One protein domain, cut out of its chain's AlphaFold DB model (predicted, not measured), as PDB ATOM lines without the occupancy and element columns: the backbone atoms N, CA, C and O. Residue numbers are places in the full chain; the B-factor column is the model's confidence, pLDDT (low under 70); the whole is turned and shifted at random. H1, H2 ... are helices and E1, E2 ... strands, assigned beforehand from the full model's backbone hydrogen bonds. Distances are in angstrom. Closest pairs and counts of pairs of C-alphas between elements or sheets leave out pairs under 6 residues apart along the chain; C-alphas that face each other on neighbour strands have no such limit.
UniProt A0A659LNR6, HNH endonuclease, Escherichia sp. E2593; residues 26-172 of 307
ATOM      1  N   GLU A  26     316.748 147.095 195.611       80.88
ATOM      2  CA  GLU A  26     316.440 145.762 195.106       80.88
ATOM      3  C   GLU A  26     315.496 144.957 196.009       80.88
ATOM      4  O   GLU A  26     314.563 144.331 195.517       80.88
ATOM      5  N   GLU A  27     315.653 145.006 197.331       84.19
ATOM      6  CA  GLU A  27     314.732 144.326 198.241       84.19
ATOM      7  C   GLU A  27     313.330 144.942 198.168       84.19
ATOM      8  O   GLU A  27     312.335 144.221 198.073       84.19
ATOM      9  N   LEU A  28     313.237 146.276 198.130       86.00
ATOM     10  CA  LEU A  28     311.957 146.960 197.934       86.00
ATOM     11  C   LEU A  28     311.324 146.601 196.585       86.00
ATOM     12  O   LEU A  28     310.106 146.444 196.520       86.00
ATOM     13  N   ARG A  29     312.124 146.403 195.528       86.62
ATOM     14  CA  ARG A  29     311.645 145.903 194.225       86.62
ATOM     15  C   ARG A  29     311.075 144.495 194.344       86.62
ATOM     16  O   ARG A  29     309.950 144.267 193.904       86.62
ATOM     17  N   GLN A  30     311.779 143.571 194.997       85.75
ATOM     18  CA  GLN A  30     311.273 142.209 195.222       85.75
ATOM     19  C   GLN A  30     309.983 142.204 196.054       85.75
ATOM     20  O   GLN A  30     309.026 141.484 195.743       85.75
ATOM     21  N   LYS A  31     309.906 143.057 197.081       87.81
ATOM     22  CA  LYS A  31     308.690 143.228 197.882       87.81
ATOM     23  C   LYS A  31     307.541 143.788 197.048       87.81
ATOM     24  O   LYS A  31     306.449 143.229 197.095       87.81
ATOM     25  N   ALA A  32     307.788 144.790 196.208       86.94
ATOM     26  CA  ALA A  32     306.758 145.385 195.358       86.94
ATOM     27  C   ALA A  32     306.252 144.418 194.272       86.94
ATOM     28  O   ALA A  32     305.066 144.425 193.947       86.94
ATOM     29  N   ILE A  33     307.117 143.538 193.754       84.31
ATOM     30  CA  ILE A  33     306.733 142.448 192.839       84.31
ATOM     31  C   ILE A  33     305.808 141.441 193.534       84.31
ATOM     32  O   ILE A  33     304.828 140.984 192.945       84.31
ATOM     33  N   THR A  34     306.107 141.091 194.786       82.00
ATOM     34  CA  THR A  34     305.344 140.094 195.555       82.00
ATOM     35  C   THR A  34     304.135 140.680 196.293       82.00
ATOM     36  O   THR A  34     303.292 139.926 196.777       82.00
ATOM     37  N   GLY A  35     304.023 142.011 196.366       78.56
ATOM     38  CA  GLY A  35     303.037 142.718 197.186       78.56
ATOM     39  C   GLY A  35     303.330 142.649 198.689       78.56
ATOM     40  O   GLY A  35     302.429 142.860 199.503       78.56
ATOM     41  N   ALA A  36     304.566 142.322 199.073       83.56
ATOM     42  CA  ALA A  36     304.978 142.233 200.466       83.56
ATOM     43  C   ALA A  36     305.085 143.621 201.121       83.56
ATOM     44  O   ALA A  36     305.265 144.650 200.461       83.56
ATOM     45  N   LYS A  37     304.986 143.651 202.452       86.88
ATOM     46  CA  LYS A  37     305.197 144.871 203.235       86.88
ATOM     47  C   LYS A  37     306.690 145.070 203.537       86.88
ATOM     48  O   LYS A  37     307.428 144.104 203.747       86.88
ATOM     49  N   ALA A  38     307.125 146.323 203.563       86.31
ATOM     50  CA  ALA A  38     308.451 146.738 204.007       86.31
ATOM     51  C   ALA A  38     308.359 147.380 205.393       86.31
ATOM     52  O   ALA A  38     307.417 148.124 205.663       86.31
ATOM     53  N   THR A  39     309.327 147.092 206.256       82.94
ATOM     54  CA  THR A  39     309.379 147.637 207.611       82.94
ATOM     55  C   THR A  39     309.817 149.105 207.579       82.94
ATOM     56  O   THR A  39     310.809 149.473 206.953       82.94
ATOM     57  N   THR A  40     309.078 149.975 208.259       78.06
ATOM     58  CA  THR A  40     309.484 151.366 208.498       78.06
ATOM     59  C   THR A  40     309.656 151.608 209.992       78.06
ATOM     60  O   THR A  40     309.180 150.826 210.811       78.06
ATOM     61  N   ARG A  41     310.336 152.700 210.359       74.62
ATOM     62  CA  ARG A  41     310.437 153.190 211.748       74.62
ATOM     63  C   ARG A  41     309.452 154.306 212.063       74.62
ATOM     64  O   ARG A  41     309.281 154.648 213.233       74.62
ATOM     65  N   VAL A  42     308.871 154.909 211.026       78.94
ATOM     66  CA  VAL A  42     307.868 155.965 211.138       78.94
ATOM     67  C   VAL A  42     306.819 155.779 210.048       78.94
ATOM     68  O   VAL A  42     307.163 155.545 208.887       78.94
ATOM     69  N   ARG A  43     305.545 155.929 210.408       86.00
ATOM     70  CA  ARG A  43     304.431 156.080 209.457       86.00
ATOM     71  C   ARG A  43     303.758 157.416 209.671       86.00
ATOM     72  O   ARG A  43     303.712 157.910 210.795       86.00
ATOM     73  N   PHE A  44     303.244 157.993 208.597       85.94
ATOM     74  CA  PHE A  44     302.596 159.296 208.626       85.94
ATOM     75  C   PHE A  44     301.114 159.159 208.322       85.94
ATOM     76  O   PHE A  44     300.710 158.280 207.568       85.94
ATOM     77  N   PHE A  45     300.307 160.049 208.886       84.00
ATOM     78  CA  PHE A  45     298.900 160.166 208.540       84.00
ATOM     79  C   PHE A  45     298.390 161.592 208.732       84.00
ATOM     80  O   PHE A  45     298.966 162.414 209.447       84.00
ATOM     81  N   TRP A  46     297.276 161.874 208.070       83.81
ATOM     82  CA  TRP A  46     296.596 163.160 208.105       83.81
ATOM     83  C   TRP A  46     295.521 163.183 209.197       83.81
ATOM     84  O   TRP A  46     294.629 162.334 209.213       83.81
ATOM     85  N   ARG A  47     295.528 164.208 210.051       80.38
ATOM     86  CA  ARG A  47     294.533 164.412 211.118       80.38
ATOM     87  C   ARG A  47     294.214 165.898 211.291       80.38
ATOM     88  O   ARG A  47     295.078 166.737 211.063       80.38
ATOM     89  N   GLN A  48     292.990 166.216 211.710       81.69
ATOM     90  CA  GLN A  48     292.641 167.569 212.144       81.69
ATOM     91  C   GLN A  48     293.226 167.862 213.533       81.69
ATOM     92  O   GLN A  48     293.114 167.039 214.442       81.69
ATOM     93  N   ASP A  49     293.864 169.018 213.699       78.75
ATOM     94  CA  ASP A  49     294.235 169.529 215.018       78.75
ATOM     95  C   ASP A  49     292.999 169.996 215.816       78.75
ATOM     96  O   ASP A  49     291.866 169.937 215.339       78.75
ATOM     97  N   GLU A  50     293.209 170.456 217.051       79.62
ATOM     98  CA  GLU A  50     292.134 170.948 217.934       79.62
ATOM     99  C   GLU A  50     291.345 172.130 217.343       79.62
ATOM    100  O   GLU A  50     290.240 172.423 217.791       79.62
ATOM    101  N   GLN A  51     291.895 172.803 216.330       83.62
ATOM    102  CA  GLN A  51     291.277 173.926 215.624       83.62
ATOM    103  C   GLN A  51     290.595 173.484 214.317       83.62
ATOM    104  O   GLN A  51     290.073 174.324 213.588       83.62
ATOM    105  N   GLY A  52     290.588 172.181 214.011       80.38
ATOM    106  CA  GLY A  52     290.007 171.618 212.792       80.38
ATOM    107  C   GLY A  52     290.929 171.667 211.570       80.38
ATOM    108  O   GLY A  52     290.524 171.243 210.487       80.38
ATOM    109  N   ASN A  53     292.168 172.151 211.703       81.38
ATOM    110  CA  ASN A  53     293.091 172.261 210.576       81.38
ATOM    111  C   ASN A  53     293.764 170.920 210.297       81.38
ATOM    112  O   ASN A  53     294.293 170.273 211.201       81.38
ATOM    113  N   MET A  54     293.803 170.517 209.029       80.44
ATOM    114  CA  MET A  54     294.516 169.310 208.616       80.44
ATOM    115  C   MET A  54     296.026 169.463 208.827       80.44
ATOM    116  O   MET A  54     296.641 170.388 208.304       80.44
ATOM    117  N   ARG A  55     296.627 168.515 209.551       82.62
ATOM    118  CA  ARG A  55     298.073 168.389 209.763       82.62
ATOM    119  C   ARG A  55     298.543 166.957 209.541       82.62
ATOM    120  O   ARG A  55     297.769 166.005 209.670       82.62
ATOM    121  N   VAL A  56     299.825 166.818 209.228       84.19
ATOM    122  CA  VAL A  56     300.529 165.537 209.165       84.19
ATOM    123  C   VAL A  56     301.093 165.212 210.545       84.19
ATOM    124  O   VAL A  56     301.763 166.044 211.163       84.19
ATOM    125  N   TYR A  57     300.854 163.991 211.005       82.81
ATOM    126  CA  TYR A  57     301.441 163.428 212.217       82.81
ATOM    127  C   TYR A  57     302.228 162.174 211.856       82.81
ATOM    128  O   TYR A  57     301.832 161.431 210.959       82.81
ATOM    129  N   GLY A  58     303.345 161.951 212.541       83.75
ATOM    130  CA  GLY A  58     304.141 160.736 212.446       83.75
ATOM    131  C   GLY A  58     303.968 159.870 213.688       83.75
ATOM    132  O   GLY A  58     303.865 160.381 214.805       83.75
ATOM    133  N   VAL A  59     303.987 158.555 213.508       78.88
ATOM    134  CA  VAL A  59     304.071 157.593 214.607       78.88
ATOM    135  C   VAL A  59     305.275 156.690 214.447       78.88
ATOM    136  O   VAL A  59     305.524 156.204 213.346       78.88
ATOM    137  N   HIS A  60     306.013 156.464 215.531       76.31
ATOM    138  CA  HIS A  60     307.073 155.468 215.540       76.31
ATOM    139  C   HIS A  60     306.480 154.066 215.449       76.31
ATOM    140  O   HIS A  60     305.546 153.711 216.167       76.31
ATOM    141  N   THR A  61     307.053 153.268 214.562       72.50
ATOM    142  CA  THR A  61     306.654 151.890 214.314       72.50
ATOM    143  C   THR A  61     307.769 150.998 214.839       72.50
ATOM    144  O   THR A  61     308.864 150.953 214.282       72.50
ATOM    145  N   GLY A  62     307.523 150.388 215.999       62.69
ATOM    146  CA  GLY A  62     308.464 149.464 216.625       62.69
ATOM    147  C   GLY A  62     308.522 148.134 215.874       62.69
ATOM    148  O   GLY A  62     307.554 147.743 215.216       62.69
ATOM    149  N   GLU A  63     309.643 147.432 216.006       64.25
ATOM    150  CA  GLU A  63     309.812 146.061 215.515       64.25
ATOM    151  C   GLU A  63     308.792 145.123 216.187       64.25
ATOM    152  O   GLU A  63     308.554 145.209 217.395       64.25
ATOM    153  N   GLY A  64     308.130 144.270 215.405       61.06
ATOM    154  CA  GLY A  64     307.084 143.363 215.875       61.06
ATOM    155  C   GLY A  64     305.733 144.028 216.170       61.06
ATOM    156  O   GLY A  64     304.817 143.358 216.652       61.06
ATOM    157  N   THR A  65     305.571 145.329 215.896       70.44
ATOM    158  CA  THR A  65     304.277 146.015 216.058       70.44
ATOM    159  C   THR A  65     303.388 145.822 214.826       70.44
ATOM    160  O   THR A  65     303.900 145.709 213.713       70.44
ATOM    161  N   PRO A  66     302.045 145.877 214.958       69.06
ATOM    162  CA  PRO A  66     301.160 145.864 213.791       69.06
ATOM    163  C   PRO A  66     301.528 146.943 212.760       69.06
ATOM    164  O   PRO A  66     301.421 146.723 211.561       69.06
ATOM    165  N   TYR A  67     302.027 148.091 213.219       74.12
ATOM    166  CA  TYR A  67     302.349 149.238 212.377       74.12
ATOM    167  C   TYR A  67     303.671 149.123 211.618       74.12
ATOM    168  O   TYR A  67     303.928 149.969 210.768       74.12
ATOM    169  N   GLU A  68     304.482 148.101 211.884       78.44
ATOM    170  CA  GLU A  68     305.812 147.919 211.305       78.44
ATOM    171  C   GLU A  68     305.799 147.939 209.766       78.44
ATOM    172  O   GLU A  68     306.619 148.608 209.138       78.44
ATOM    173  N   GLY A  69     304.836 147.244 209.152       84.38
ATOM    174  CA  GLY A  69     304.809 147.018 207.709       84.38
ATOM    175  C   GLY A  69     304.036 148.070 206.909       84.38
ATOM    176  O   GLY A  69     302.833 148.239 207.090       84.38
ATOM    177  N   VAL A  70     304.691 148.674 205.917       86.19
ATOM    178  CA  VAL A  70     304.084 149.519 204.873       86.19
ATOM    179  C   VAL A  70     303.963 148.726 203.577       86.19
ATOM    180  O   VAL A  70     304.883 148.007 203.192       86.19
ATOM    181  N   ARG A  71     302.839 148.856 202.865       88.56
ATOM    182  CA  ARG A  71     302.656 148.198 201.562       88.56
ATOM    183  C   ARG A  71     303.650 148.747 200.539       88.56
ATOM    184  O   ARG A  71     303.827 149.957 200.432       88.56
ATOM    185  N   THR A  72     304.257 147.863 199.757       89.12
ATOM    186  CA  THR A  72     305.102 148.253 198.622       89.12
ATOM    187  C   THR A  72     304.318 148.115 197.320       89.12
ATOM    188  O   THR A  72     303.473 147.227 197.184       89.12
ATOM    189  N   ALA A  73     304.547 149.026 196.378       89.19
ATOM    190  CA  ALA A  73     303.827 149.065 195.112       89.19
ATOM    191  C   ALA A  73     304.751 149.459 193.963       89.19
ATOM    192  O   ALA A  73     305.514 150.416 194.078       89.19
ATOM    193  N   ASN A  74     304.654 148.742 192.843       91.12
ATOM    194  CA  ASN A  74     305.398 149.083 191.637       91.12
ATOM    195  C   ASN A  74     304.727 150.239 190.898       91.12
ATOM    196  O   ASN A  74     303.535 150.186 190.591       91.12
ATOM    197  N   MET A  75     305.533 151.235 190.555       91.00
ATOM    198  CA  MET A  75     305.204 152.260 189.576       91.00
ATOM    199  C   MET A  75     305.506 151.698 188.185       91.00
ATOM    200  O   MET A  75     306.648 151.344 187.887       91.00
ATOM    201  N   VAL A  76     304.485 151.571 187.338       90.31
ATOM    202  CA  VAL A  76     304.610 150.914 186.027       90.31
ATOM    203  C   VAL A  76     304.714 151.967 184.935       90.31
ATOM    204  O   VAL A  76     303.920 152.901 184.910       90.31
ATOM    205  N   TRP A  77     305.691 151.828 184.037       89.31
ATOM    206  CA  TRP A  77     305.831 152.730 182.894       89.31
ATOM    207  C   TRP A  77     304.649 152.575 181.938       89.31
ATOM    208  O   TRP A  77     304.372 151.475 181.456       89.31
ATOM    209  N   ASN A  78     303.987 153.686 181.637       86.50
ATOM    210  CA  ASN A  78     302.985 153.786 180.593       86.50
ATOM    211  C   ASN A  78     303.591 154.540 179.401       86.50
ATOM    212  O   ASN A  78     303.782 155.753 179.455       86.50
ATOM    213  N   SER A  79     303.884 153.816 178.317       84.38
ATOM    214  CA  SER A  79     304.484 154.384 177.102       84.38
ATOM    215  C   SER A  79     303.527 155.236 176.270       84.38
ATOM    216  O   SER A  79     303.986 155.990 175.423       84.38
ATOM    217  N   GLU A  80     302.211 155.112 176.461       82.38
ATOM    218  CA  GLU A  80     301.235 155.970 175.774       82.38
ATOM    219  C   GLU A  80     301.194 157.365 176.408       82.38
ATOM    220  O   GLU A  80     301.024 158.362 175.708       82.38
ATOM    221  N   HIS A  81     301.382 157.436 177.729       78.88
ATOM    222  CA  HIS A  81     301.351 158.682 178.502       78.88
ATOM    223  C   HIS A  81     302.743 159.213 178.887       78.88
ATOM    224  O   HIS A  81     302.836 160.283 179.483       78.88
ATOM    225  N   ASN A  82     303.818 158.479 178.579       83.06
ATOM    226  CA  ASN A  82     305.205 158.793 178.955       83.06
ATOM    227  C   ASN A  82     305.393 159.113 180.449       83.06
ATOM    228  O   ASN A  82     306.127 160.027 180.832       83.06
ATOM    229  N   GLN A  83     304.723 158.351 181.312       87.00
ATOM    230  CA  GLN A  83     304.779 158.529 182.761       87.00
ATOM    231  C   GLN A  83     304.676 157.189 183.481       87.00
ATOM    232  O   GLN A  83     304.189 156.202 182.927       87.00
ATOM    233  N   TYR A  84     305.105 157.152 184.739       90.31
ATOM    234  CA  TYR A  84     304.839 156.009 185.599       90.31
ATOM    235  C   TYR A  84     303.476 156.138 186.273       90.31
ATOM    236  O   TYR A  84     303.102 157.227 186.706       90.31
ATOM    237  N   GLU A  85     302.769 155.023 186.421       89.75
ATOM    238  CA  GLU A  85     301.409 154.979 186.952       89.75
ATOM    239  C   GLU A  85     301.254 153.900 188.029       89.75
ATOM    240  O   GLU A  85     301.808 152.799 187.930       89.75
ATOM    241  N   PHE A  86     300.467 154.212 189.056       86.75
ATOM    242  CA  PHE A  86     300.005 153.263 190.063       86.75
ATOM    243  C   PHE A  86     298.600 153.633 190.541       86.75
ATOM    244  O   PHE A  86     298.305 154.792 190.824       86.75
ATOM    245  N   THR A  87     297.732 152.633 190.690       81.06
ATOM    246  CA  THR A  87     296.416 152.793 191.320       81.06
ATOM    247  C   THR A  87     296.368 151.939 192.591       81.06
ATOM    248  O   THR A  87     296.531 150.717 192.491       81.06
ATOM    249  N   PRO A  88     296.140 152.540 193.775       76.19
ATOM    250  CA  PRO A  88     295.998 151.831 195.042       76.19
ATOM    251  C   PRO A  88     294.971 150.696 195.001       76.19
ATOM    252  O   PRO A  88     293.997 150.722 194.249       76.19
ATOM    253  N   ALA A  89     295.159 149.699 195.865       57.41
ATOM    254  CA  ALA A  89     294.392 148.452 195.845       57.41
ATOM    255  C   ALA A  89     292.901 148.583 196.238       57.41
ATOM    256  O   ALA A  89     292.171 147.598 196.134       57.41
ATOM    257  N   HIS A  90     292.411 149.768 196.621       57.28
ATOM    258  CA  HIS A  90     290.995 150.017 196.960       57.28
ATOM    259  C   HIS A  90     290.058 150.097 195.725       57.28
ATOM    260  O   HIS A  90     288.954 150.648 195.802       57.28
ATOM    261  N   GLY A  91     290.481 149.517 194.595       58.62
ATOM    262  CA  GLY A  91     289.758 149.458 193.323       58.62
ATOM    263  C   GLY A  91     290.058 150.638 192.397       58.62
ATOM    264  O   GLY A  91     290.805 151.543 192.753       58.62
ATOM    265  N   ALA A  92     289.481 150.638 191.192       57.12
ATOM    266  CA  ALA A  92     289.730 151.698 190.201       57.12
ATOM    267  C   ALA A  92     289.176 153.087 190.599       57.12
ATOM    268  O   ALA A  92     289.505 154.068 189.947       57.12
ATOM    269  N   ASP A  93     288.414 153.179 191.693       64.88
ATOM    270  CA  ASP A  93     288.030 154.451 192.324       64.88
ATOM    271  C   ASP A  93     289.122 155.038 193.232       64.88
ATOM    272  O   ASP A  93     288.958 156.125 193.788       64.88
ATOM    273  N   GLY A  94     290.221 154.310 193.446       70.25
ATOM    274  CA  GLY A  94     291.413 154.858 194.080       70.25
ATOM    275  C   GLY A  94     292.050 155.944 193.203       70.25
ATOM    276  O   GLY A  94     291.930 155.895 191.978       70.25
ATOM    277  N   PRO A  95     292.747 156.928 193.795       75.69
ATOM    278  CA  PRO A  95     293.416 157.956 193.009       75.69
ATOM    279  C   PRO A  95     294.501 157.326 192.127       75.69
ATOM    280  O   PRO A  95     295.331 156.558 192.616       75.69
ATOM    281  N   LEU A  96     294.521 157.666 190.837       81.38
ATOM    282  CA  LEU A  96     295.662 157.365 189.977       81.38
ATOM    283  C   LEU A  96     296.846 158.226 190.427       81.38
ATOM    284  O   LEU A  96     296.776 159.452 190.387       81.38
ATOM    285  N   ILE A  97     297.924 157.578 190.855       85.69
ATOM    286  CA  ILE A  97     299.192 158.232 191.144       85.69
ATOM    287  C   ILE A  97     300.032 158.181 189.878       85.69
ATOM    288  O   ILE A  97     300.318 157.100 189.362       85.69
ATOM    289  N   THR A  98     300.436 159.351 189.399       86.81
ATOM    290  CA  THR A  98     301.295 159.499 188.227       86.81
ATOM    291  C   THR A  98     302.631 160.100 188.635       86.81
ATOM    292  O   THR A  98     302.708 160.938 189.534       86.81
ATOM    293  N   TRP A  99     303.694 159.697 187.950       86.69
ATOM    294  CA  TRP A  99     304.999 160.329 188.060       86.69
ATOM    295  C   TRP A  99     305.573 160.562 186.672       86.69
ATOM    296  O   TRP A  99     305.949 159.618 185.972       86.69
ATOM    297  N   THR A 100     305.656 161.829 186.285       82.31
ATOM    298  CA  THR A 100     306.292 162.251 185.040       82.31
ATOM    299  C   THR A 100     307.781 162.481 185.307       82.31
ATOM    300  O   THR A 100     308.114 163.291 186.176       82.31
ATOM    301  N   PRO A 101     308.693 161.779 184.612       72.38
ATOM    302  CA  PRO A 101     310.123 162.052 184.716       72.38
ATOM    303  C   PRO A 101     310.451 163.504 184.345       72.38
ATOM    304  O   PRO A 101     309.766 164.107 183.528       72.38
ATOM    305  N   GLU A 102     311.543 164.049 184.884       65.94
ATOM    306  CA  GLU A 102     311.999 165.420 184.585       65.94
ATOM    307  C   GLU A 102     312.355 165.622 183.097       65.94
ATOM    308  O   GLU A 102     312.345 166.742 182.589       65.94
ATOM    309  N   ARG A 103     312.661 164.532 182.381       65.12
ATOM    310  CA  ARG A 103     312.931 164.510 180.936       65.12
ATOM    311  C   ARG A 103     312.255 163.296 180.289       65.12
ATOM    312  O   ARG A 103     312.921 162.278 180.102       65.12
ATOM    313  N   PRO A 104     310.950 163.349 179.987       63.31
ATOM    314  CA  PRO A 104     310.294 162.246 179.305       63.31
ATOM    315  C   PRO A 104     310.782 162.199 177.848       63.31
ATOM    316  O   PRO A 104     310.756 163.206 177.140       63.31
ATOM    317  N   GLU A 105     311.275 161.047 177.387       62.16
ATOM    318  CA  GLU A 105     311.662 160.895 175.981       62.16
ATOM    319  C   GLU A 105     310.430 161.076 175.076       62.16
ATOM    320  O   GLU A 105     309.384 160.473 175.300       62.16
ATOM    321  N   GLY A 106     310.541 161.923 174.047       60.88
ATOM    322  CA  GLY A 106     309.513 162.055 173.009       60.88
ATOM    323  C   GLY A 106     308.237 162.818 173.391       60.88
ATOM    324  O   GLY A 106     307.262 162.732 172.645       60.88
ATOM    325  N   SER A 107     308.212 163.572 174.495       57.56
ATOM    326  CA  SER A 107     307.068 164.435 174.843       57.56
ATOM    327  C   SER A 107     307.483 165.755 175.492       57.56
ATOM    328  O   SER A 107     308.519 165.843 176.149       57.56
ATOM    329  N   ASP A 108     306.660 166.785 175.295       61.00
ATOM    330  CA  ASP A 108     306.767 168.036 176.039       61.00
ATOM    331  C   ASP A 108     306.307 167.812 177.485       61.00
ATOM    332  O   ASP A 108     305.325 167.109 177.740       61.00
ATOM    333  N   LEU A 109     307.005 168.426 178.444       60.81
ATOM    334  CA  LEU A 109     306.583 168.414 179.844       60.81
ATOM    335  C   LEU A 109     305.178 169.033 179.964       60.81
ATOM    336  O   LEU A 109     304.955 170.125 179.428       60.81
ATOM    337  N   PRO A 110     304.236 168.402 180.690       60.59
ATOM    338  CA  PRO A 110     302.952 169.025 180.971       60.59
ATOM    339  C   PRO A 110     303.181 170.355 181.698       60.59
ATOM    340  O   PRO A 110     303.954 170.418 182.656       60.59
ATOM    341  N   SER A 111     302.493 171.418 181.277       59.31
ATOM    342  CA  SER A 111     302.627 172.749 181.893       59.31
ATOM    343  C   SER A 111     302.195 172.776 183.363       59.31
ATOM    344  O   SER A 111     302.621 173.650 184.116       59.31
ATOM    345  N   HIS A 112     301.358 171.818 183.772       55.59
ATOM    346  CA  HIS A 112     300.922 171.627 185.145       55.59
ATOM    347  C   HIS A 112     300.533 170.160 185.384       55.59
ATOM    348  O   HIS A 112     299.624 169.649 184.736       55.59
ATOM    349  N   THR A 113     301.197 169.482 186.324       58.31
ATOM    350  CA  THR A 113     300.823 168.131 186.807       58.31
ATOM    351  C   THR A 113     300.258 168.147 188.231       58.31
ATOM    352  O   THR A 113     299.832 167.117 188.749       58.31
ATOM    353  N   GLY A 114     300.271 169.314 188.884       55.31
ATOM    354  CA  GLY A 114     299.817 169.498 190.259       55.31
ATOM    355  C   GLY A 114     298.323 169.799 190.376       55.31
ATOM    356  O   GLY A 114     297.592 169.882 189.392       55.31
ATOM    357  N   SER A 115     297.877 170.022 191.608       62.62
ATOM    358  CA  SER A 115     296.551 170.564 191.914       62.62
ATOM    359  C   SER A 115     296.652 172.065 192.192       62.62
ATOM    360  O   SER A 115     297.656 172.507 192.743       62.62
ATOM    361  N   ASP A 116     295.594 172.831 191.905       65.25
ATOM    362  CA  ASP A 116     295.467 174.238 192.336       65.25
ATOM    363  C   ASP A 116     295.320 174.384 193.866       65.25
ATOM    364  O   ASP A 116     295.290 175.490 194.415       65.25
ATOM    365  N   ILE A 117     295.211 173.259 194.580       65.75
ATOM    366  CA  ILE A 117     295.206 173.217 196.039       65.75
ATOM    367  C   ILE A 117     296.582 173.645 196.548       65.75
ATOM    368  O   ILE A 117     297.593 172.981 196.315       65.75
ATOM    369  N   LYS A 118     296.606 174.742 197.310       67.81
ATOM    370  CA  LYS A 118     297.818 175.215 197.980       67.81
ATOM    371  C   LYS A 118     298.370 174.127 198.913       67.81
ATOM    372  O   LYS A 118     297.599 173.586 199.710       67.81
ATOM    373  N   PRO A 119     299.683 173.835 198.864       67.31
ATOM    374  CA  PRO A 119     300.316 172.954 199.833       67.31
ATOM    375  C   PRO A 119     300.080 173.447 201.262       67.31
ATOM    376  O   PRO A 119     300.068 174.653 201.519       67.31
ATOM    377  N   ILE A 120     299.913 172.510 202.192       69.25
ATOM    378  CA  ILE A 120     299.907 172.832 203.619       69.25
ATOM    379  C   ILE A 120     301.348 173.130 204.022       69.25
ATOM    380  O   ILE A 120     302.221 172.269 203.901       69.25
ATOM    381  N   ASP A 121     301.590 174.350 204.496       70.88
ATOM    382  CA  ASP A 121     302.880 174.736 205.059       70.88
ATOM    383  C   ASP A 121     302.987 174.205 206.493       70.88
ATOM    384  O   ASP A 121     302.432 174.768 207.441       70.88
ATOM    385  N   GLN A 122     303.657 173.064 206.639       69.94
ATOM    386  CA  GLN A 122     303.959 172.462 207.929       69.94
ATOM    387  C   GLN A 122     305.470 172.252 208.050       69.94
ATOM    388  O   GLN A 122     306.003 171.200 207.703       69.94
ATOM    389  N   ALA A 123     306.159 173.256 208.595       61.94
ATOM    390  CA  ALA A 123     307.612 173.245 208.765       61.94
ATOM    391  C   ALA A 123     308.138 172.118 209.681       61.94
ATOM    392  O   ALA A 123     309.321 171.784 209.637       61.94
ATOM    393  N   THR A 124     307.292 171.529 210.535       69.06
ATOM    394  CA  THR A 124     307.685 170.448 211.452       69.06
ATOM    395  C   THR A 124     306.610 169.369 211.523       69.06
ATOM    396  O   THR A 124     305.461 169.634 211.887       69.06
ATOM    397  N   ILE A 125     306.993 168.132 211.206       72.12
ATOM    398  CA  ILE A 125     306.154 166.947 211.392       72.12
ATOM    399  C   ILE A 125     306.506 166.336 212.748       72.12
ATOM    400  O   ILE A 125     307.642 165.922 212.968       72.12
ATOM    401  N   LEU A 126     305.541 166.306 213.669       69.56
ATOM    402  CA  LEU A 126     305.729 165.699 214.985       69.56
ATOM    403  C   LEU A 126     305.651 164.179 214.857       69.56
ATOM    404  O   LEU A 126     304.656 163.664 214.347       69.56
ATOM    405  N   VAL A 127     306.679 163.478 215.332       72.94
ATOM    406  CA  VAL A 127     306.708 162.014 215.397       72.94
ATOM    407  C   VAL A 127     306.551 161.581 216.851       72.94
ATOM    408  O   VAL A 127     307.281 162.054 217.720       72.94
ATOM    409  N   THR A 128     305.582 160.706 217.120       69.00
ATOM    410  CA  THR A 128     305.265 160.222 218.473       69.00
ATOM    411  C   THR A 128     305.283 158.695 218.555       69.00
ATOM    412  O   THR A 128     304.881 158.045 217.599       69.00
ATOM    413  N   PRO A 129     305.642 158.088 219.688       63.06
ATOM    414  CA  PRO A 129     306.136 158.734 220.900       63.06
ATOM    415  C   PRO A 129     307.535 159.320 220.762       63.06
ATOM    416  O   PRO A 129     308.352 158.821 220.000       63.06
ATOM    417  N   ILE A 130     307.817 160.366 221.534       58.34
ATOM    418  CA  ILE A 130     309.194 160.828 221.712       58.34
ATOM    419  C   ILE A 130     309.914 159.727 222.504       58.34
ATOM    420  O   ILE A 130     309.371 159.301 223.519       58.34
ATOM    421  N   PRO A 131     311.077 159.222 222.063       55.75
ATOM    422  CA  PRO A 131     311.828 158.255 222.852       55.75
ATOM    423  C   PRO A 131     312.276 158.900 224.171       55.75
ATOM    424  O   PRO A 131     313.057 159.851 224.153       55.75
ATOM    425  N   ASP A 132     311.846 158.370 225.318       53.84
ATOM    426  CA  ASP A 132     312.172 158.916 226.652       53.84
ATOM    427  C   ASP A 132     313.633 158.629 227.086       53.84
ATOM    428  O   ASP A 132     313.981 158.670 228.267       53.84
ATOM    429  N   GLY A 133     314.507 158.271 226.138       52.25
ATOM    430  CA  GLY A 133     315.884 157.840 226.400       52.25
ATOM    431  C   GLY A 133     316.004 156.486 227.115       52.25
ATOM    432  O   GLY A 133     317.090 156.151 227.581       52.25
ATOM    433  N   LYS A 134     314.908 155.720 227.218       52.84
ATOM    434  CA  LYS A 134     314.830 154.412 227.901       52.84
ATOM    435  C   LYS A 134     314.298 153.270 227.024       52.84
ATOM    436  O   LYS A 134     313.911 152.240 227.560       52.84
ATOM    437  N   ASP A 135     314.212 153.471 225.708       50.19
ATOM    438  CA  ASP A 135     313.551 152.549 224.764       50.19
ATOM    439  C   ASP A 135     312.076 152.231 225.108       50.19
ATOM    440  O   ASP A 135     311.477 151.304 224.564       50.19
ATOM    441  N   GLU A 136     311.458 153.023 225.992       43.16
ATOM    442  CA  GLU A 136     310.038 152.944 226.324       43.16
ATOM    443  C   GLU A 136     309.238 153.844 225.375       43.16
ATOM    444  O   GLU A 136     309.471 155.048 225.263       43.16
ATOM    445  N   TYR A 137     308.289 153.237 224.663       52.59
ATOM    446  CA  TYR A 137     307.365 153.925 223.771       52.59
ATOM    447  C   TYR A 137     306.198 154.483 224.594       52.59
ATOM    448  O   TYR A 137     305.396 153.716 225.132       52.59
ATOM    449  N   THR A 138     306.066 155.808 224.693       52.88
ATOM    450  CA  THR A 138     304.868 156.415 225.296       52.88
ATOM    451  C   THR A 138     303.633 156.176 224.412       52.88
ATOM    452  O   THR A 138     303.720 156.008 223.195       52.88
ATOM    453  N   THR A 139     302.439 156.097 225.008       59.31
ATOM    454  CA  THR A 139     301.207 156.038 224.206       59.31
ATOM    455  C   THR A 139     301.044 157.369 223.467       59.31
ATOM    456  O   THR A 139     301.147 158.415 224.115       59.31
ATOM    457  N   PRO A 140     300.790 157.373 222.143       63.41
ATOM    458  CA  PRO A 140     300.533 158.608 221.416       63.41
ATOM    459  C   PRO A 140     299.418 159.413 222.100       63.41
ATOM    460  O   PRO A 140     298.417 158.829 222.520       63.41
ATOM    461  N   PRO A 141     299.535 160.749 222.200       65.25
ATOM    462  CA  PRO A 141     298.547 161.582 222.894       65.25
ATOM    463  C   PRO A 141     297.207 161.688 222.140       65.25
ATOM    464  O   PRO A 141     296.309 162.424 222.543       65.25
ATOM    465  N   PHE A 142     297.068 160.972 221.025       71.94
ATOM    466  CA  PHE A 142     295.899 160.933 220.164       71.94
ATOM    467  C   PHE A 142     295.668 159.510 219.632       71.94
ATOM    468  O   PHE A 142     296.625 158.747 219.495       71.94
ATOM    469  N   PRO A 143     294.416 159.153 219.275       74.50
ATOM    470  CA  PRO A 143     294.130 157.886 218.614       74.50
ATOM    471  C   PRO A 143     294.889 157.790 217.288       74.50
ATOM    472  O   PRO A 143     294.768 158.669 216.431       74.50
ATOM    473  N   VAL A 144     295.667 156.723 217.131       77.19
ATOM    474  CA  VAL A 144     296.320 156.367 215.867       77.19
ATOM    475  C   VAL A 144     295.316 155.571 215.026       77.19
ATOM    476  O   VAL A 144     294.618 154.730 215.601       77.19
ATOM    477  N   PRO A 145     295.205 155.818 213.705       79.25
ATOM    478  CA  PRO A 145     294.412 154.964 212.826       79.25
ATOM    479  C   PRO A 145     294.827 153.501 212.969       79.25
ATOM    480  O   PRO A 145     296.008 153.218 213.159       79.25
ATOM    481  N   GLU A 146     293.883 152.570 212.850       81.50
ATOM    482  CA  GLU A 146     294.234 151.152 212.816       81.50
ATOM    483  C   GLU A 146     295.154 150.867 211.617       81.50
ATOM    484  O   GLU A 146     295.050 151.511 210.575       81.50
ATOM    485  N   GLU A 147     296.044 149.877 211.730       79.75
ATOM    486  CA  GLU A 147     297.005 149.518 210.670       79.75
ATOM    487  C   GLU A 147     296.343 149.343 209.298       79.75
ATOM    488  O   GLU A 147     296.857 149.820 208.288       79.75
ATOM    489  N   ARG A 148     295.174 148.694 209.288       76.75
ATOM    490  CA  ARG A 148     294.376 148.448 208.084       76.75
ATOM    491  C   ARG A 148     293.832 149.724 207.439       76.75
ATOM    492  O   ARG A 148     293.624 149.725 206.233       76.75
ATOM    493  N   ASP A 149     293.646 150.779 208.229       78.19
ATOM    494  CA  ASP A 149     293.104 152.072 207.805       78.19
ATOM    495  C   ASP A 149     294.220 153.050 207.374       78.19
ATOM    496  O   ASP A 149     293.951 154.132 206.850       78.19
ATOM    497  N   LEU A 150     295.497 152.699 207.577       81.81
ATOM    498  CA  LEU A 150     296.612 153.475 207.040       81.81
ATOM    499  C   LEU A 150     296.699 153.247 205.532       81.81
ATOM    500  O   LEU A 150     297.011 152.143 205.088       81.81
ATOM    501  N   ASN A 151     296.455 154.303 204.756       82.38
ATOM    502  CA  ASN A 151     296.481 154.318 203.292       82.38
ATOM    503  C   ASN A 151     297.814 154.879 202.748       82.38
ATOM    504  O   ASN A 151     297.863 155.833 201.970       82.38
ATOM    505  N   ASP A 152     298.924 154.311 203.215       86.56
ATOM    506  CA  ASP A 152     300.283 154.600 202.760       86.56
ATOM    507  C   ASP A 152     300.892 153.490 201.899       86.56
ATOM    508  O   ASP A 152     300.500 152.317 201.944       86.56
ATOM    509  N   TYR A 153     301.874 153.899 201.101       88.62
ATOM    510  CA  TYR A 153     302.629 153.041 200.205       88.62
ATOM    511  C   TYR A 153     304.084 153.492 200.127       88.62
ATOM    512  O   TYR A 153     304.383 154.685 200.161       88.62
ATOM    513  N   ILE A 154     304.981 152.530 199.930       89.62
ATOM    514  CA  ILE A 154     306.290 152.784 199.334       89.62
ATOM    515  C   ILE A 154     306.157 152.501 197.840       89.62
ATOM    516  O   ILE A 154     305.983 151.350 197.431       89.62
ATOM    517  N   LEU A 155     306.209 153.561 197.037       91.31
ATOM    518  CA  LEU A 155     306.194 153.498 195.582       91.31
ATOM    519  C   LEU A 155     307.601 153.185 195.082       91.31
ATOM    520  O   LEU A 155     308.551 153.914 195.371       91.31
ATOM    521  N   VAL A 156     307.730 152.092 194.344       91.75
ATOM    522  CA  VAL A 156     308.997 151.548 193.867       91.75
ATOM    523  C   VAL A 156     309.030 151.645 192.345       91.75
ATOM    524  O   VAL A 156     308.183 151.085 191.656       91.75
ATOM    525  N   PHE A 157     310.005 152.382 191.819       91.06
ATOM    526  CA  PHE A 157     310.192 152.606 190.380       91.06
ATOM    527  C   PHE A 157     311.098 151.539 189.758       91.06
ATOM    528  O   PHE A 157     311.833 150.901 190.493       91.06
ATOM    529  N   PRO A 158     311.122 151.316 188.438       90.62
ATOM    530  CA  PRO A 158     312.104 150.422 187.816       90.62
ATOM    531  C   PRO A 158     313.561 150.825 188.114       90.62
ATOM    532  O   PRO A 158     313.852 152.003 188.321       90.62
ATOM    533  N   ALA A 159     314.488 149.862 188.171       86.62
ATOM    534  CA  ALA A 159     315.886 150.116 188.554       86.62
ATOM    535  C   ALA A 159     316.625 151.060 187.588       86.62
ATOM    536  O   ALA A 159     317.473 151.846 188.000       86.62
ATOM    537  N   ASP A 160     316.259 151.002 186.315       85.19
ATOM    538  CA  ASP A 160     316.754 151.829 185.220       85.19
ATOM    539  C   ASP A 160     316.138 153.238 185.181       85.19
ATOM    540  O   ASP A 160     316.627 154.094 184.451       85.19
ATOM    541  N   SER A 161     315.115 153.518 185.998       84.31
ATOM    542  CA  SER A 161     314.475 154.841 186.046       84.31
ATOM    543  C   SER A 161     315.353 155.935 186.665       84.31
ATOM    544  O   SER A 161     315.095 157.119 186.464       84.31
ATOM    545  N   GLY A 162     316.346 155.559 187.482       82.94
ATOM    546  CA  GLY A 162     317.122 156.498 188.302       82.94
ATOM    547  C   GLY A 162     316.326 157.160 189.440       82.94
ATOM    548  O   GLY A 162     316.864 158.023 190.134       82.94
ATOM    549  N   ILE A 163     315.064 156.768 189.655       83.38
ATOM    550  CA  ILE A 163     314.180 157.329 190.680       83.38
ATOM    551  C   ILE A 163     314.227 156.445 191.931       83.38
ATOM    552  O   ILE A 163     313.958 155.240 191.888       83.38
ATOM    553  N   LYS A 164     314.545 157.062 193.072       85.44
ATOM    554  CA  LYS A 164     314.529 156.387 194.376       85.44
ATOM    555  C   LYS A 164     313.091 156.081 194.815       85.44
ATOM    556  O   LYS A 164     312.194 156.851 194.482       85.44
ATOM    557  N   PRO A 165     312.854 155.010 195.594       88.12
ATOM    558  CA  PRO A 165     311.537 154.741 196.161       88.12
ATOM    559  C   PRO A 165     310.986 155.917 196.978       88.12
ATOM    560  O   PRO A 165     311.735 156.599 197.678       88.12
ATOM    561  N   ILE A 166     309.670 156.135 196.912       88.38
ATOM    562  CA  ILE A 166     308.994 157.277 197.542       88.38
ATOM    563  C   ILE A 166     307.912 156.773 198.489       88.38
ATOM    564  O   ILE A 166     307.022 156.027 198.086       88.38
ATOM    565  N   TYR A 167     307.962 157.210 199.746       88.12
ATOM    566  CA  TYR A 167     306.865 157.006 200.686       88.12
ATOM    567  C   TYR A 167     305.755 158.026 200.422       88.12
ATOM    568  O   TYR A 167     306.012 159.229 200.353       88.12
ATOM    569  N   VAL A 168     304.516 157.553 200.323       87.56
ATOM    570  CA  VAL A 168     303.327 158.395 200.185       87.56
ATOM    571  C   VAL A 168     302.267 157.964 201.187       87.56
ATOM    572  O   VAL A 168     302.085 156.773 201.423       87.56
ATOM    573  N   TYR A 169     301.530 158.929 201.730       85.75
ATOM    574  CA  TYR A 169     300.285 158.688 202.454       85.75
ATOM    575  C   TYR A 169     299.150 159.419 201.740       85.75
ATOM    576  O   TYR A 169     299.257 160.610 201.419       85.75
ATOM    577  N   LEU A 170     298.065 158.700 201.478       81.00
ATOM    578  CA  LEU A 170     296.914 159.197 200.743       81.00
ATOM    579  C   LEU A 170     295.755 159.398 201.707       81.00
ATOM    580  O   LEU A 170     295.430 158.517 202.494       81.00
ATOM    581  N   LYS A 171     295.110 160.562 201.618       77.50
ATOM    582  CA  LYS A 171     293.824 160.796 202.272       77.50
ATOM    583  C   LYS A 171     292.792 161.280 201.267       77.50
ATOM    584  O   LYS A 171     292.981 162.298 200.586       77.50
ATOM    585  N   THR A 172     291.704 160.534 201.210       75.75
ATOM    586  CA  THR A 172     290.546 160.683 200.335       75.75
ATOM    587  C   THR A 172     289.281 160.825 201.181       75.75
ATOM    588  O   THR A 172     289.285 160.525 202.371       75.75
TER     589      THR A 172
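This is residues 26 to 172 of the 307 residues of the protein "HNH endonuclease" of Escherichia sp. E2593 (UniProt A0A659LNR6). In little regular structure, a curled mixed sheet, E1 E4 E9 E10, forms the middle, with helix H1 beside it and three-strand sheets at both ends: mixed E2 E3 E8, and E5 E6 E7, a meander of successive antiparallel neighbours. H1 then E1 to E10 hold 54 of 147 printed residues, mostly strand. It is only just compact, close to loose: radius of gyration of the C-alphas 17.4 A, spans 55 by 37 by 29 A.

H1, residues 26 to 34, has every O i to N i+4 pair within hydrogen-bond range. Its closest C-alphas with E4, residues 69 to 74, are 32 and 72, 4.6 A apart. E4 is antiparallel to E1, residues 37 to 39, with N 38 2.8 A from O 70.

H1 begins at C-alpha 26, (316.440, 145.762, 195.106). E3, residues 54 to 60, is 19.9 A long. E10, residues 166 to 169, ends at (300.285, 158.688, 202.454).

Residues 100 to 125 and 129 to 151 are long links; 46 residues are under pLDDT 70.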